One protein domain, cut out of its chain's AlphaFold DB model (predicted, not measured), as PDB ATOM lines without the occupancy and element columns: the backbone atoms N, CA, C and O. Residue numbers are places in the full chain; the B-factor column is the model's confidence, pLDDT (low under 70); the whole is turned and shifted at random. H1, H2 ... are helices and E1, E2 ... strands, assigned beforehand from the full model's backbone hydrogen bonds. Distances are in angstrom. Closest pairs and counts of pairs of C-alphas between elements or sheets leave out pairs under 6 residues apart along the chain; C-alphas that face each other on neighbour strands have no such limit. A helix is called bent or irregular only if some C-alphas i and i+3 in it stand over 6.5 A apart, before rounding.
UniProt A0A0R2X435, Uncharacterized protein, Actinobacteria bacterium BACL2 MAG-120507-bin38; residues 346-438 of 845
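AT A GLANCE: This is residues 346 to 438 of the 845 residues of an uncharacterized protein of Actinobacteria bacterium BACL2 MAG-120507-bin38 (UniProt A0A0R2X435). Little of this domain is regular: a strongly twisted sheet, E2 E1 E3 E4, antiparallel, its longest strand E3 bent, with a long loop, residues 382 to 410, that folds back where 384 to 385 pair with 401 to 402. Of 93 printed residues, 33 are in named elements, mostly strand: H1, E1, E2, E3, E4 along the chain. It is compact, radius of gyration of the C-alphas 13.4 A, spanning 38 by 29 by 22 A.

IN THESE COORDINATES: H1 is residues 358 to 361, 5.0 A, from C-alpha 358 at (22.464, -33.598, 38.168). E1 is 367 to 374, 20.1 A; E2 377 to 381, 12.4 A; E3 411 to 421, 27.2 A; E4 433 to 437, 12.1 A, ending at C-alpha 437 at (22.212, -12.603, 39.682).

HOW THE PARTS SIT: H1, too short for an O i to N i+4 pair, has one O i to N i+3 pair within range; it is not on the sheet. Within hydrogen-bond range are N 372 and O 379, 2.9 A, in hairpin E1 and E2. E3 bends by 75 degrees at residue 414, pairing with E1 at N 373 and O 416, 2.8 A, and, as a hairpin, with E4 at N 413 and O 435, 3.1 A.

THE WHOLE: The farthest C-alphas, Tyr 393 and Arg 412, are 38.9 A apart. Links E2 to E3 and E3 to E4 are long. The printed part has no cut; no printed residue is under 70.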
ATOM      1  N   ASN A 346      21.190 -21.646  31.060       85.06
ATOM      2  CA  ASN A 346      19.843 -21.741  30.501       85.06
ATOM      3  C   ASN A 346      18.889 -22.623  31.330       85.06
ATOM      4  O   ASN A 346      17.693 -22.620  31.049       85.06
ATOM      5  N   THR A 347      19.384 -23.369  32.324       87.75
ATOM      6  CA  THR A 347      18.551 -24.123  33.273       87.75
ATOM      7  C   THR A 347      18.260 -23.339  34.553       87.75
ATOM      8  O   THR A 347      17.462 -23.796  35.359       87.75
ATOM      9  N   TRP A 348      18.849 -22.151  34.734       90.62
ATOM     10  CA  TRP A 348      18.678 -21.300  35.921       90.62
ATOM     11  C   TRP A 348      17.422 -20.419  35.875       90.62
ATOM     12  O   TRP A 348      17.324 -19.451  36.613       90.62
ATOM     13  N   GLY A 349      16.450 -20.741  35.017       88.62
ATOM     14  CA  GLY A 349      15.230 -19.947  34.820       88.62
ATOM     15  C   GLY A 349      14.220 -20.001  35.973       88.62
ATOM     16  O   GLY A 349      13.031 -19.817  35.719       88.62
ATOM     17  N   SER A 350      14.670 -20.327  37.182       90.44
ATOM     18  CA  SER A 350      13.915 -20.373  38.432       90.44
ATOM     19  C   SER A 350      14.881 -20.205  39.606       90.44
ATOM     20  O   SER A 350      15.981 -20.762  39.582       90.44
ATOM     21  N   GLY A 351      14.449 -19.516  40.667       89.62
ATOM     22  CA  GLY A 351      15.160 -19.503  41.947       89.62
ATOM     23  C   GLY A 351      15.274 -20.894  42.584       89.62
ATOM     24  O   GLY A 351      16.272 -21.172  43.245       89.62
ATOM     25  N   GLU A 352      14.316 -21.783  42.304       89.44
ATOM     26  CA  GLU A 352      14.298 -23.185  42.751       89.44
ATOM     27  C   GLU A 352      15.118 -24.113  41.844       89.44
ATOM     28  O   GLU A 352      15.158 -25.320  42.064       89.44
ATOM     29  N   ALA A 353      15.770 -23.594  40.800       90.25
ATOM     30  CA  ALA A 353      16.622 -24.421  39.958       90.25
ATOM     31  C   ALA A 353      17.872 -24.883  40.723       90.25
ATOM     32  O   ALA A 353      18.519 -24.092  41.416       90.25
ATOM     33  N   GLN A 354      18.261 -26.145  40.524       91.62
ATOM     34  CA  GLN A 354      19.510 -26.684  41.066       91.62
ATOM     35  C   GLN A 354      20.730 -25.936  40.508       91.62
ATOM     36  O   GLN A 354      20.894 -25.752  39.296       91.62
ATOM     37  N   LEU A 355      21.633 -25.534  41.405       94.12
ATOM     38  CA  LEU A 355      22.872 -24.842  41.050       94.12
ATOM     39  C   LEU A 355      23.857 -25.773  40.327       94.12
ATOM     40  O   LEU A 355      24.614 -25.331  39.455       94.12
ATOM     41  N   PHE A 356      23.854 -27.057  40.688       93.62
ATOM     42  CA  PHE A 356      24.775 -28.069  40.178       93.62
ATOM     43  C   PHE A 356      24.135 -28.978  39.121       93.62
ATOM     44  O   PHE A 356      22.934 -29.228  39.139       93.62
ATOM     45  N   ASP A 357      24.952 -29.491  38.197       91.50
ATOM     46  CA  ASP A 357      24.549 -30.514  37.224       91.50
ATOM     47  C   ASP A 357      24.122 -31.799  37.954       91.50
ATOM     48  O   ASP A 357      24.806 -32.261  38.871       91.50
ATOM     49  N   GLN A 358      23.012 -32.403  37.523       84.94
ATOM     50  CA  GLN A 358      22.464 -33.598  38.168       84.94
ATOM     51  C   GLN A 358      23.475 -34.754  38.219       84.94
ATOM     52  O   GLN A 358      23.595 -35.419  39.243       84.94
ATOM     53  N   ARG A 359      24.289 -34.946  37.170       84.56
ATOM     54  CA  ARG A 359      25.283 -36.034  37.123       84.56
ATOM     55  C   ARG A 359      26.379 -35.863  38.167       84.56
ATOM     56  O   ARG A 359      27.014 -36.842  38.548       84.56
ATOM     57  N   TYR A 360      26.639 -34.626  38.587       88.31
ATOM     58  CA  TYR A 360      27.546 -34.349  39.691       88.31
ATOM     59  C   TYR A 360      26.887 -34.689  41.033       88.31
ATOM     60  O   TYR A 360      27.501 -35.373  41.850       88.31
ATOM     61  N   LEU A 361      25.631 -34.277  41.243       85.62
ATOM     62  CA  LEU A 361      24.875 -34.609  42.456       85.62
ATOM     63  C   LEU A 361      24.758 -36.128  42.669       85.62
ATOM     64  O   LEU A 361      24.941 -36.597  43.792       85.62
ATOM     65  N   ASP A 362      24.556 -36.895  41.595       79.75
ATOM     66  CA  ASP A 362      24.449 -38.362  41.629       79.75
ATOM     67  C   ASP A 362      25.736 -39.060  42.121       79.75
ATOM     68  O   ASP A 362      25.695 -40.197  42.594       79.75
ATOM     69  N   GLN A 363      26.890 -38.389  42.037       78.62
ATOM     70  CA  GLN A 363      28.181 -38.909  42.510       78.62
ATOM     71  C   GLN A 363      28.433 -38.619  43.995       78.62
ATOM     72  O   GLN A 363      29.319 -39.225  44.600       78.62
ATOM     73  N   LEU A 364      27.680 -37.697  44.596       80.69
ATOM     74  CA  LEU A 364      27.878 -37.293  45.982       80.69
ATOM     75  C   LEU A 364      27.143 -38.217  46.959       80.69
ATOM     76  O   LEU A 364      26.057 -38.733  46.699       80.69
ATOM     77  N   ASN A 365      27.700 -38.333  48.166       79.81
ATOM     78  CA  ASN A 365      27.029 -38.960  49.313       79.81
ATOM     79  C   ASN A 365      26.056 -37.999  50.031       79.81
ATOM     80  O   ASN A 365      25.621 -38.273  51.146       79.81
ATOM     81  N   GLY A 366      25.736 -36.864  49.401       86.44
ATOM     82  CA  GLY A 366      24.986 -35.748  49.973       86.44
ATOM     83  C   GLY A 366      25.875 -34.553  50.328       86.44
ATOM     84  O   GLY A 366      27.088 -34.688  50.496       86.44
ATOM     85  N   ILE A 367      25.246 -33.385  50.439       90.69
ATOM     86  CA  ILE A 367      25.896 -32.102  50.734       90.69
ATOM     87  C   ILE A 367      25.753 -31.801  52.232       90.69
ATOM     88  O   ILE A 367      24.647 -31.854  52.769       90.69
ATOM     89  N   ASP A 368      26.863 -31.501  52.903       91.31
ATOM     90  CA  ASP A 368      26.899 -31.055  54.303       91.31
ATOM     91  C   ASP A 368      27.032 -29.529  54.383       91.31
ATOM     92  O   ASP A 368      26.207 -28.854  54.992       91.31
ATOM     93  N   GLN A 369      28.044 -28.971  53.713       94.75
ATOM     94  CA  GLN A 369      28.328 -27.532  53.701       94.75
ATOM     95  C   GLN A 369      28.738 -27.068  52.307       94.75
ATOM     96  O   GLN A 369      29.199 -27.859  51.483       94.75
ATOM     97  N   VAL A 370      28.600 -25.771  52.045       96.75
ATOM     98  CA  VAL A 370      28.966 -25.162  50.765       96.75
ATOM     99  C   VAL A 370      29.684 -23.848  51.009       96.75
ATOM    100  O   VAL A 370      29.321 -23.077  51.896       96.75
ATOM    101  N   GLU A 371      30.705 -23.593  50.203       97.19
ATOM    102  CA  GLU A 371      31.377 -22.303  50.145       97.19
ATOM    103  C   GLU A 371      31.363 -21.775  48.718       97.19
ATOM    104  O   GLU A 371      31.575 -22.516  47.752       97.19
ATOM    105  N   ILE A 372      31.161 -20.469  48.607       96.56
ATOM    106  CA  ILE A 372      31.233 -19.739  47.350       96.56
ATOM    107  C   ILE A 372      32.460 -18.837  47.351       96.56
ATOM    108  O   ILE A 372      32.834 -18.264  48.371       96.56
ATOM    109  N   SER A 373      33.076 -18.711  46.186       96.81
ATOM    110  CA  SER A 373      34.074 -17.703  45.880       96.81
ATOM    111  C   SER A 373      33.432 -16.652  44.982       96.81
ATOM    112  O   SER A 373      32.944 -16.981  43.897       96.81
ATOM    113  N   ILE A 374      33.412 -15.406  45.454       95.38
ATOM    114  CA  ILE A 374      32.941 -14.228  44.722       95.38
ATOM    115  C   ILE A 374      34.150 -13.343  44.476       95.38
ATOM    116  O   ILE A 374      34.696 -12.783  45.424       95.38
ATOM    117  N   ASN A 375      34.568 -13.210  43.216       92.12
ATOM    118  CA  ASN A 375      35.761 -12.435  42.851       92.12
ATOM    119  C   ASN A 375      36.978 -12.803  43.728       92.12
ATOM    120  O   ASN A 375      37.655 -11.930  44.266       92.12
ATOM    121  N   ASP A 376      37.203 -14.110  43.896       90.19
ATOM    122  CA  ASP A 376      38.278 -14.717  44.691       90.19
ATOM    123  C   ASP A 376      38.146 -14.571  46.228       90.19
ATOM    124  O   ASP A 376      38.981 -15.088  46.970       90.19
ATOM    125  N   GLU A 377      37.061 -13.976  46.740       95.81
ATOM    126  CA  GLU A 377      36.745 -13.941  48.175       95.81
ATOM    127  C   GLU A 377      35.841 -15.119  48.576       95.81
ATOM    128  O   GLU A 377      34.756 -15.291  48.020       95.81
ATOM    129  N   ILE A 378      36.277 -15.937  49.541       97.00
ATOM    130  CA  ILE A 378      35.563 -17.151  49.973       97.00
ATOM    131  C   ILE A 378      34.614 -16.838  51.130       97.00
ATOM    132  O   ILE A 378      35.022 -16.248  52.131       97.00
ATOM    133  N   ARG A 379      33.359 -17.284  51.020       95.50
ATOM    134  CA  ARG A 379      32.331 -17.137  52.056       95.50
ATOM    135  C   ARG A 379      31.483 -18.413  52.176       95.50
ATOM    136  O   ARG A 379      31.250 -19.075  51.161       95.50
ATOM    137  N   PRO A 380      30.999 -18.762  53.382       95.38
ATOM    138  CA  PRO A 380      30.042 -19.852  53.544       95.38
ATOM    139  C   PRO A 380      28.710 -19.503  52.870       95.38
ATOM    140  O   PRO A 380      28.277 -18.350  52.901       95.38
ATOM    141  N   LEU A 381      28.057 -20.509  52.290       94.56
ATOM    142  CA  LEU A 381      26.721 -20.403  51.712       94.56
ATOM    143  C   LEU A 381      25.717 -21.117  52.618       94.56
ATOM    144  O   LEU A 381      25.929 -22.272  52.992       94.56
ATOM    145  N   LEU A 382      24.626 -20.437  52.964       90.75
ATOM    146  CA  LEU A 382      23.489 -21.082  53.613       90.75
ATOM    147  C   LEU A 382      22.717 -21.864  52.552       90.75
ATOM    148  O   LEU A 382      22.384 -21.308  51.510       90.75
ATOM    149  N   ILE A 383      22.474 -23.145  52.814       86.06
ATOM    150  CA  ILE A 383      21.851 -24.068  51.862       86.06
ATOM    151  C   ILE A 383      20.460 -24.473  52.327       86.06
ATOM    152  O   ILE A 383      20.196 -24.566  53.530       86.06
ATOM    153  N   SER A 384      19.579 -24.709  51.362       86.88
ATOM    154  CA  SER A 384      18.210 -25.147  51.604       86.88
ATOM    155  C   SER A 384      18.137 -26.667  51.806       86.88
ATOM    156  O   SER A 384      18.994 -27.425  51.354       86.88
ATOM    157  N   THR A 385      17.090 -27.137  52.481       89.12
ATOM    158  CA  THR A 385      16.677 -28.547  52.423       89.12
ATOM    159  C   THR A 385      15.624 -28.709  51.342       89.12
ATOM    160  O   THR A 385      14.766 -27.832  51.215       89.12
ATOM    161  N   LYS A 386      15.625 -29.850  50.650       84.69
ATOM    162  CA  LYS A 386      14.646 -30.145  49.604       84.69
ATOM    163  C   LYS A 386      13.207 -29.967  50.093       84.69
ATOM    164  O   LYS A 386      12.793 -30.622  51.060       84.69
ATOM    165  N   GLN A 387      12.467 -29.085  49.420       81.38
ATOM    166  CA  GLN A 387      11.030 -28.888  49.634       81.38
ATOM    167  C   GLN A 387      10.235 -30.075  49.069       81.38
ATOM    168  O   GLN A 387      10.699 -30.754  48.154       81.38
ATOM    169  N   ASP A 388       9.072 -30.363  49.663       79.69
ATOM    170  CA  ASP A 388       8.196 -31.488  49.286       79.69
ATOM    171  C   ASP A 388       8.928 -32.840  49.169       79.69
ATOM    172  O   ASP A 388       8.626 -33.684  48.326       79.69
ATOM    173  N   TRP A 389       9.939 -33.043  50.018       86.12
ATOM    174  CA  TRP A 389      10.732 -34.263  50.014       86.12
ATOM    175  C   TRP A 389       9.877 -35.477  50.382       86.12
ATOM    176  O   TRP A 389       9.372 -35.599  51.500       86.12
ATOM    177  N   GLU A 390       9.805 -36.419  49.447       86.44
ATOM    178  CA  GLU A 390       9.406 -37.791  49.720       86.44
ATOM    179  C   GLU A 390      10.649 -38.659  49.973       86.44
ATOM    180  O   GLU A 390      11.653 -38.524  49.261       86.44
ATOM    181  N   PRO A 391      10.602 -39.575  50.956       89.56
ATOM    182  CA  PRO A 391      11.691 -40.507  51.205       89.56
ATOM    183  C   PRO A 391      12.106 -41.296  49.956       89.56
ATOM    184  O   PRO A 391      11.275 -41.843  49.229       89.56
ATOM    185  N   THR A 392      13.418 -41.409  49.748       92.00
ATOM    186  CA  THR A 392      14.025 -42.162  48.638       92.00
ATOM    187  C   THR A 392      14.945 -43.248  49.173       92.00
ATOM    188  O   THR A 392      15.352 -43.199  50.334       92.00
ATOM    189  N   TYR A 393      15.341 -44.213  48.340       91.00
ATOM    190  CA  TYR A 393      16.314 -45.226  48.774       91.00
ATOM    191  C   TYR A 393      17.693 -44.634  49.125       91.00
ATOM    192  O   TYR A 393      18.442 -45.272  49.864       91.00
ATOM    193  N   LEU A 394      18.024 -43.432  48.625       90.06
ATOM    194  CA  LEU A 394      19.264 -42.701  48.922       90.06
ATOM    195  C   LEU A 394      19.183 -41.873  50.206       90.06
ATOM    196  O   LEU A 394      20.152 -41.798  50.963       90.06
ATOM    197  N   ASP A 395      18.029 -41.256  50.435       90.81
ATOM    198  CA  ASP A 395      17.736 -40.409  51.581       90.81
ATOM    199  C   ASP A 395      16.397 -40.877  52.178       90.81
ATOM    200  O   ASP A 395      15.357 -40.306  51.853       90.81
ATOM    201  N   PRO A 396      16.395 -41.955  52.995       92.50
ATOM    202  CA  PRO A 396      15.168 -42.561  53.529       92.50
ATOM    203  C   PRO A 396      14.647 -41.901  54.818       92.50
ATOM    204  O   PRO A 396      13.487 -42.082  55.175       92.50
ATOM    205  N   PHE A 397      15.491 -41.151  55.541       92.06
ATOM    206  CA  PHE A 397      15.182 -40.696  56.910       92.06
ATOM    207  C   PHE A 397      15.025 -39.187  57.086       92.06
ATOM    208  O   PHE A 397      14.546 -38.748  58.128       92.06
ATOM    209  N   SER A 398      15.530 -38.384  56.156       89.88
ATOM    210  CA  SER A 398      15.539 -36.926  56.279       89.88
ATOM    211  C   SER A 398      15.718 -36.285  54.915       89.88
ATOM    212  O   SER A 398      16.483 -36.814  54.107       89.88
ATOM    213  N   SER A 399      15.090 -35.125  54.718       90.81
ATOM    214  CA  SER A 399      15.258 -34.329  53.503       90.81
ATOM    215  C   SER A 399      16.742 -34.016  53.250       90.81
ATOM    216  O   SER A 399      17.444 -33.615  54.187       90.81
ATOM    217  N   PRO A 400      17.260 -34.261  52.030       90.56
ATOM    218  CA  PRO A 400      18.627 -33.912  51.681       90.56
ATOM    219  C   PRO A 400      18.791 -32.394  51.548       90.56
ATOM    220  O   PRO A 400      17.859 -31.677  51.183       90.56
ATOM    221  N   ASN A 401      20.008 -31.916  51.811       92.06
ATOM    222  CA  ASN A 401      20.385 -30.547  51.483       92.06
ATOM    223  C   ASN A 401      20.539 -30.394  49.969       92.06
ATOM    224  O   ASN A 401      21.061 -31.289  49.295       92.06
ATOM    225  N   GLU A 402      20.163 -29.230  49.469       91.44
ATOM    226  CA  GLU A 402      20.282 -28.830  48.075       91.44
ATOM    227  C   GLU A 402      20.856 -27.421  47.972       91.44
ATOM    228  O   GLU A 402      20.870 -26.662  48.941       91.44
ATOM    229  N   VAL A 403      21.368 -27.088  46.791       93.50
ATOM    230  CA  VAL A 403      21.909 -25.757  46.523       93.50
ATOM    231  C   VAL A 403      21.183 -25.200  45.328       93.50
ATOM    232  O   VAL A 403      21.306 -25.722  44.218       93.50
ATOM    233  N   LEU A 404      20.436 -24.138  45.569       93.50
ATOM    234  CA  LEU A 404      19.537 -23.546  44.600       93.50
ATOM    235  C   LEU A 404      20.092 -22.227  44.073       93.50
ATOM    236  O   LEU A 404      20.916 -21.561  44.706       93.50
ATOM    237  N   VAL A 405      19.610 -21.806  42.907       93.44
ATOM    238  CA  VAL A 405      19.966 -20.509  42.318       93.44
ATOM    239  C   VAL A 405      19.523 -19.340  43.206       93.44
ATOM    240  O   VAL A 405      20.154 -18.283  43.174       93.44
ATOM    241  N   ARG A 406      18.484 -19.487  44.037       91.31
ATOM    242  CA  ARG A 406      18.109 -18.459  45.025       91.31
ATOM    243  C   ARG A 406      19.129 -18.286  46.155       91.31
ATOM    244  O   ARG A 406      19.209 -17.196  46.712       91.31
ATOM    245  N   ASP A 407      19.918 -19.319  46.462       93.00
ATOM    246  CA  ASP A 407      20.832 -19.310  47.611       93.00
ATOM    247  C   ASP A 407      22.056 -18.407  47.358       93.00
ATOM    248  O   ASP A 407      22.647 -17.873  48.295       93.00
ATOM    249  N   ILE A 408      22.435 -18.189  46.090       93.25
ATOM    250  CA  ILE A 408      23.556 -17.308  45.723       93.25
ATOM    251  C   ILE A 408      23.172 -15.814  45.799       93.25
ATOM    252  O   ILE A 408      22.038 -15.443  45.482       93.25
ATOM    253  N   PRO A 409      24.100 -14.924  46.202       92.69
ATOM    254  CA  PRO A 409      23.788 -13.512  46.420       92.69
ATOM    255  C   PRO A 409      23.567 -12.736  45.118       92.69
ATOM    256  O   PRO A 409      24.131 -13.064  44.075       92.69
ATOM    257  N   GLU A 410      22.778 -11.668  45.202       94.25
ATOM    258  CA  GLU A 410      22.538 -10.735  44.097       94.25
ATOM    259  C   GLU A 410      23.827 -10.016  43.664       94.25
ATOM    260  O   GLU A 410      24.695  -9.699  44.484       94.25
ATOM    261  N   GLY A 411      23.952  -9.750  42.365       94.00
ATOM    262  CA  GLY A 411      25.034  -8.967  41.783       94.00
ATOM    263  C   GLY A 411      25.688  -9.612  40.566       94.00
ATOM    264  O   GLY A 411      25.370 -10.726  40.146       94.00
ATOM    265  N   ARG A 412      26.655  -8.885  40.004       95.25
ATOM    266  CA  ARG A 412      27.457  -9.325  38.864       95.25
ATOM    267  C   ARG A 412      28.887  -9.592  39.301       95.25
ATOM    268  O   ARG A 412      29.587  -8.669  39.719       95.25
ATOM    269  N   TYR A 413      29.310 -10.845  39.212       95.88
ATOM    270  CA  TYR A 413      30.606 -11.278  39.718       95.88
ATOM    271  C   TYR A 413      31.042 -12.605  39.101       95.88
ATOM    272  O   TYR A 413      30.262 -13.333  38.480       95.88
ATOM    273  N   LYS A 414      32.307 -12.937  39.334       96.88
ATOM    274  CA  LYS A 414      32.892 -14.227  39.013       96.88
ATOM    275  C   LYS A 414      32.624 -15.209  40.157       96.88
ATOM    276  O   LYS A 414      33.072 -14.980  41.279       96.88
ATOM    277  N   LEU A 415      31.880 -16.276  39.871       96.94
ATOM    278  CA  LEU A 415      31.454 -17.311  40.817       96.94
ATOM    279  C   LEU A 415      32.328 -18.564  40.687       96.94
ATOM    280  O   LEU A 415      32.594 -19.027  39.578       96.94
ATOM    281  N   ALA A 416      32.720 -19.160  41.809       97.44
ATOM    282  CA  ALA A 416      33.124 -20.566  41.897       97.44
ATOM    283  C   ALA A 416      32.578 -21.172  43.193       97.44
ATOM    284  O   ALA A 416      32.386 -20.456  44.171       97.44
ATOM    285  N   VAL A 417      32.318 -22.477  43.222       97.12
ATOM    286  CA  VAL A 417      31.680 -23.130  44.378       97.12
ATOM    287  C   VAL A 417      32.436 -24.395  44.750       97.12
ATOM    288  O   VAL A 417      32.883 -25.120  43.865       97.12
ATOM    289  N   ARG A 418      32.575 -24.678  46.045       96.62
ATOM    290  CA  ARG A 418      33.030 -25.979  46.549       96.62
ATOM    291  C   ARG A 418      32.043 -26.528  47.565       96.62
ATOM    292  O   ARG A 418      31.373 -25.762  48.255       96.62
ATOM    293  N   VAL A 419      31.970 -27.849  47.664       95.69
ATOM    294  CA  VAL A 419      31.084 -28.524  48.614       95.69
ATOM    295  C   VAL A 419      31.902 -29.333  49.603       95.69
ATOM    296  O   VAL A 419      32.950 -29.885  49.264       95.69
ATOM    297  N   LYS A 420      31.392 -29.424  50.821       92.69
ATOM    298  CA  LYS A 420      31.768 -30.436  51.789       92.69
ATOM    299  C   LYS A 420      30.708 -31.517  51.729       92.69
ATOM    300  O   LYS A 420      29.527 -31.234  51.942       92.69
ATOM    301  N   ASP A 421      31.109 -32.732  51.392       87.56
ATOM    302  CA  ASP A 421      30.181 -33.856  51.401       87.56
ATOM    303  C   ASP A 421      29.899 -34.328  52.839       87.56
ATOM    304  O   ASP A 421      30.566 -33.923  53.795       87.56
ATOM    305  N   LYS A 422      28.924 -35.227  53.010       86.06
ATOM    306  CA  LYS A 422      28.628 -35.826  54.325       86.06
ATOM    307  C   LYS A 422      29.772 -36.683  54.898       86.06
ATOM    308  O   LYS A 422      29.749 -36.977  56.090       86.06
ATOM    309  N   ASN A 423      30.786 -37.046  54.101       81.38
ATOM    310  CA  ASN A 423      32.007 -37.680  54.613       81.38
ATOM    311  C   ASN A 423      32.956 -36.669  55.283       81.38
ATOM    312  O   ASN A 423      33.939 -37.066  55.910       81.38
ATOM    313  N   GLY A 424      32.671 -35.371  55.163       84.06
ATOM    314  CA  GLY A 424      33.400 -34.291  55.812       84.06
ATOM    315  C   GLY A 424      34.579 -33.746  55.004       84.06
ATOM    316  O   GLY A 424      35.343 -32.943  55.546       84.06
ATOM    317  N   GLN A 425      34.741 -34.140  53.736       85.00
ATOM    318  CA  GLN A 425      35.835 -33.672  52.883       85.00
ATOM    319  C   GLN A 425      35.383 -32.543  51.950       85.00
ATOM    320  O   GLN A 425      34.314 -32.609  51.347       85.00
ATOM    321  N   TRP A 426      36.222 -31.514  51.804       92.38
ATOM    322  CA  TRP A 426      35.994 -30.423  50.855       92.38
ATOM    323  C   TRP A 426      36.460 -30.806  49.452       92.38
ATOM    324  O   TRP A 426      37.600 -31.233  49.271       92.38
ATOM    325  N   SER A 427      35.609 -30.579  48.457       94.62
ATOM    326  CA  SER A 427      35.997 -30.626  47.050       94.62
ATOM    327  C   SER A 427      36.949 -29.467  46.699       94.62
ATOM    328  O   SER A 427      36.967 -28.430  47.377       94.62
ATOM    329  N   PRO A 428      37.686 -29.555  45.577       95.81
ATOM    330  CA  PRO A 428      38.182 -28.363  44.897       95.81
ATOM    331  C   PRO A 428      37.024 -27.424  44.521       95.81
ATOM    332  O   PRO A 428      35.864 -27.846  44.452       95.81
ATOM    333  N   PHE A 429      37.336 -26.158  44.243       96.94
ATOM    334  CA  PHE A 429      36.365 -25.242  43.639       96.94
ATOM    335  C   PHE A 429      35.999 -25.690  42.219       96.94
ATOM    336  O   PHE A 429      36.816 -26.270  41.498       96.94
ATOM    337  N   SER A 430      34.759 -25.406  41.829       97.31
ATOM    338  CA  SER A 430      34.272 -25.545  40.461       97.31
ATOM    339  C   SER A 430      35.094 -24.695  39.495       97.31
ATOM    340  O   SER A 430      35.786 -23.753  39.893       97.31
ATOM    341  N   ASP A 431      34.938 -24.960  38.198       96.62
ATOM    342  CA  ASP A 431      35.379 -23.989  37.199       96.62
ATOM    343  C   ASP A 431      34.647 -22.666  37.434       96.62
ATOM    344  O   ASP A 431      33.454 -22.639  37.764       96.62
ATOM    345  N   SER A 432      35.391 -21.571  37.327       94.69
ATOM    346  CA  SER A 432      34.852 -20.257  37.625       94.69
ATOM    347  C   SER A 432      34.069 -19.689  36.444       94.69
ATOM    348  O   SER A 432      34.462 -19.865  35.289       94.69
ATOM    349  N   ARG A 433      32.960 -19.002  36.732       95.06
ATOM    350  CA  ARG A 433      32.015 -18.503  35.732       95.06
ATOM    351  C   ARG A 433      31.499 -17.114  36.090       95.06
ATOM    352  O   ARG A 433      31.107 -16.874  37.224       95.06
ATOM    353  N   GLU A 434      31.446 -16.225  35.102       95.50
ATOM    354  CA  GLU A 434      30.767 -14.932  35.227       95.50
ATOM    355  C   GLU A 434      29.255 -15.139  35.346       95.50
ATOM    356  O   GLU A 434      28.650 -15.825  34.514       95.50
ATOM    357  N   VAL A 435      28.645 -14.541  36.366       94.31
ATOM    358  CA  VAL A 435      27.200 -14.587  36.603       94.31
ATOM    359  C   VAL A 435      26.644 -13.180  36.807       94.31
ATOM    360  O   VAL A 435      27.348 -12.272  37.250       94.31
ATOM    361  N   ASN A 436      25.372 -13.000  36.455       93.94
ATOM    362  CA  ASN A 436      24.584 -11.820  36.787       93.94
ATOM    363  C   ASN A 436      23.334 -12.312  37.511       93.94
ATOM    364  O   ASN A 436      22.448 -12.868  36.867       93.94
ATOM    365  N   ILE A 437      23.325 -12.196  38.834       94.69
ATOM    366  CA  ILE A 437      22.212 -12.603  39.682       94.69
ATOM    367  C   ILE A 437      21.368 -11.371  39.948       94.69
ATOM    368  O   ILE A 437      21.824 -10.445  40.609       94.69
ATOM    369  N   ASP A 438      20.161 -11.384  39.409       93.44
ATOM    370  CA  ASP A 438      19.170 -10.327  39.524       93.44
ATOM    371  C   ASP A 438      17.977 -10.850  40.327       93.44
ATOM    372  O   ASP A 438      17.516 -11.979  40.113       93.44
TER     373      ASP A 438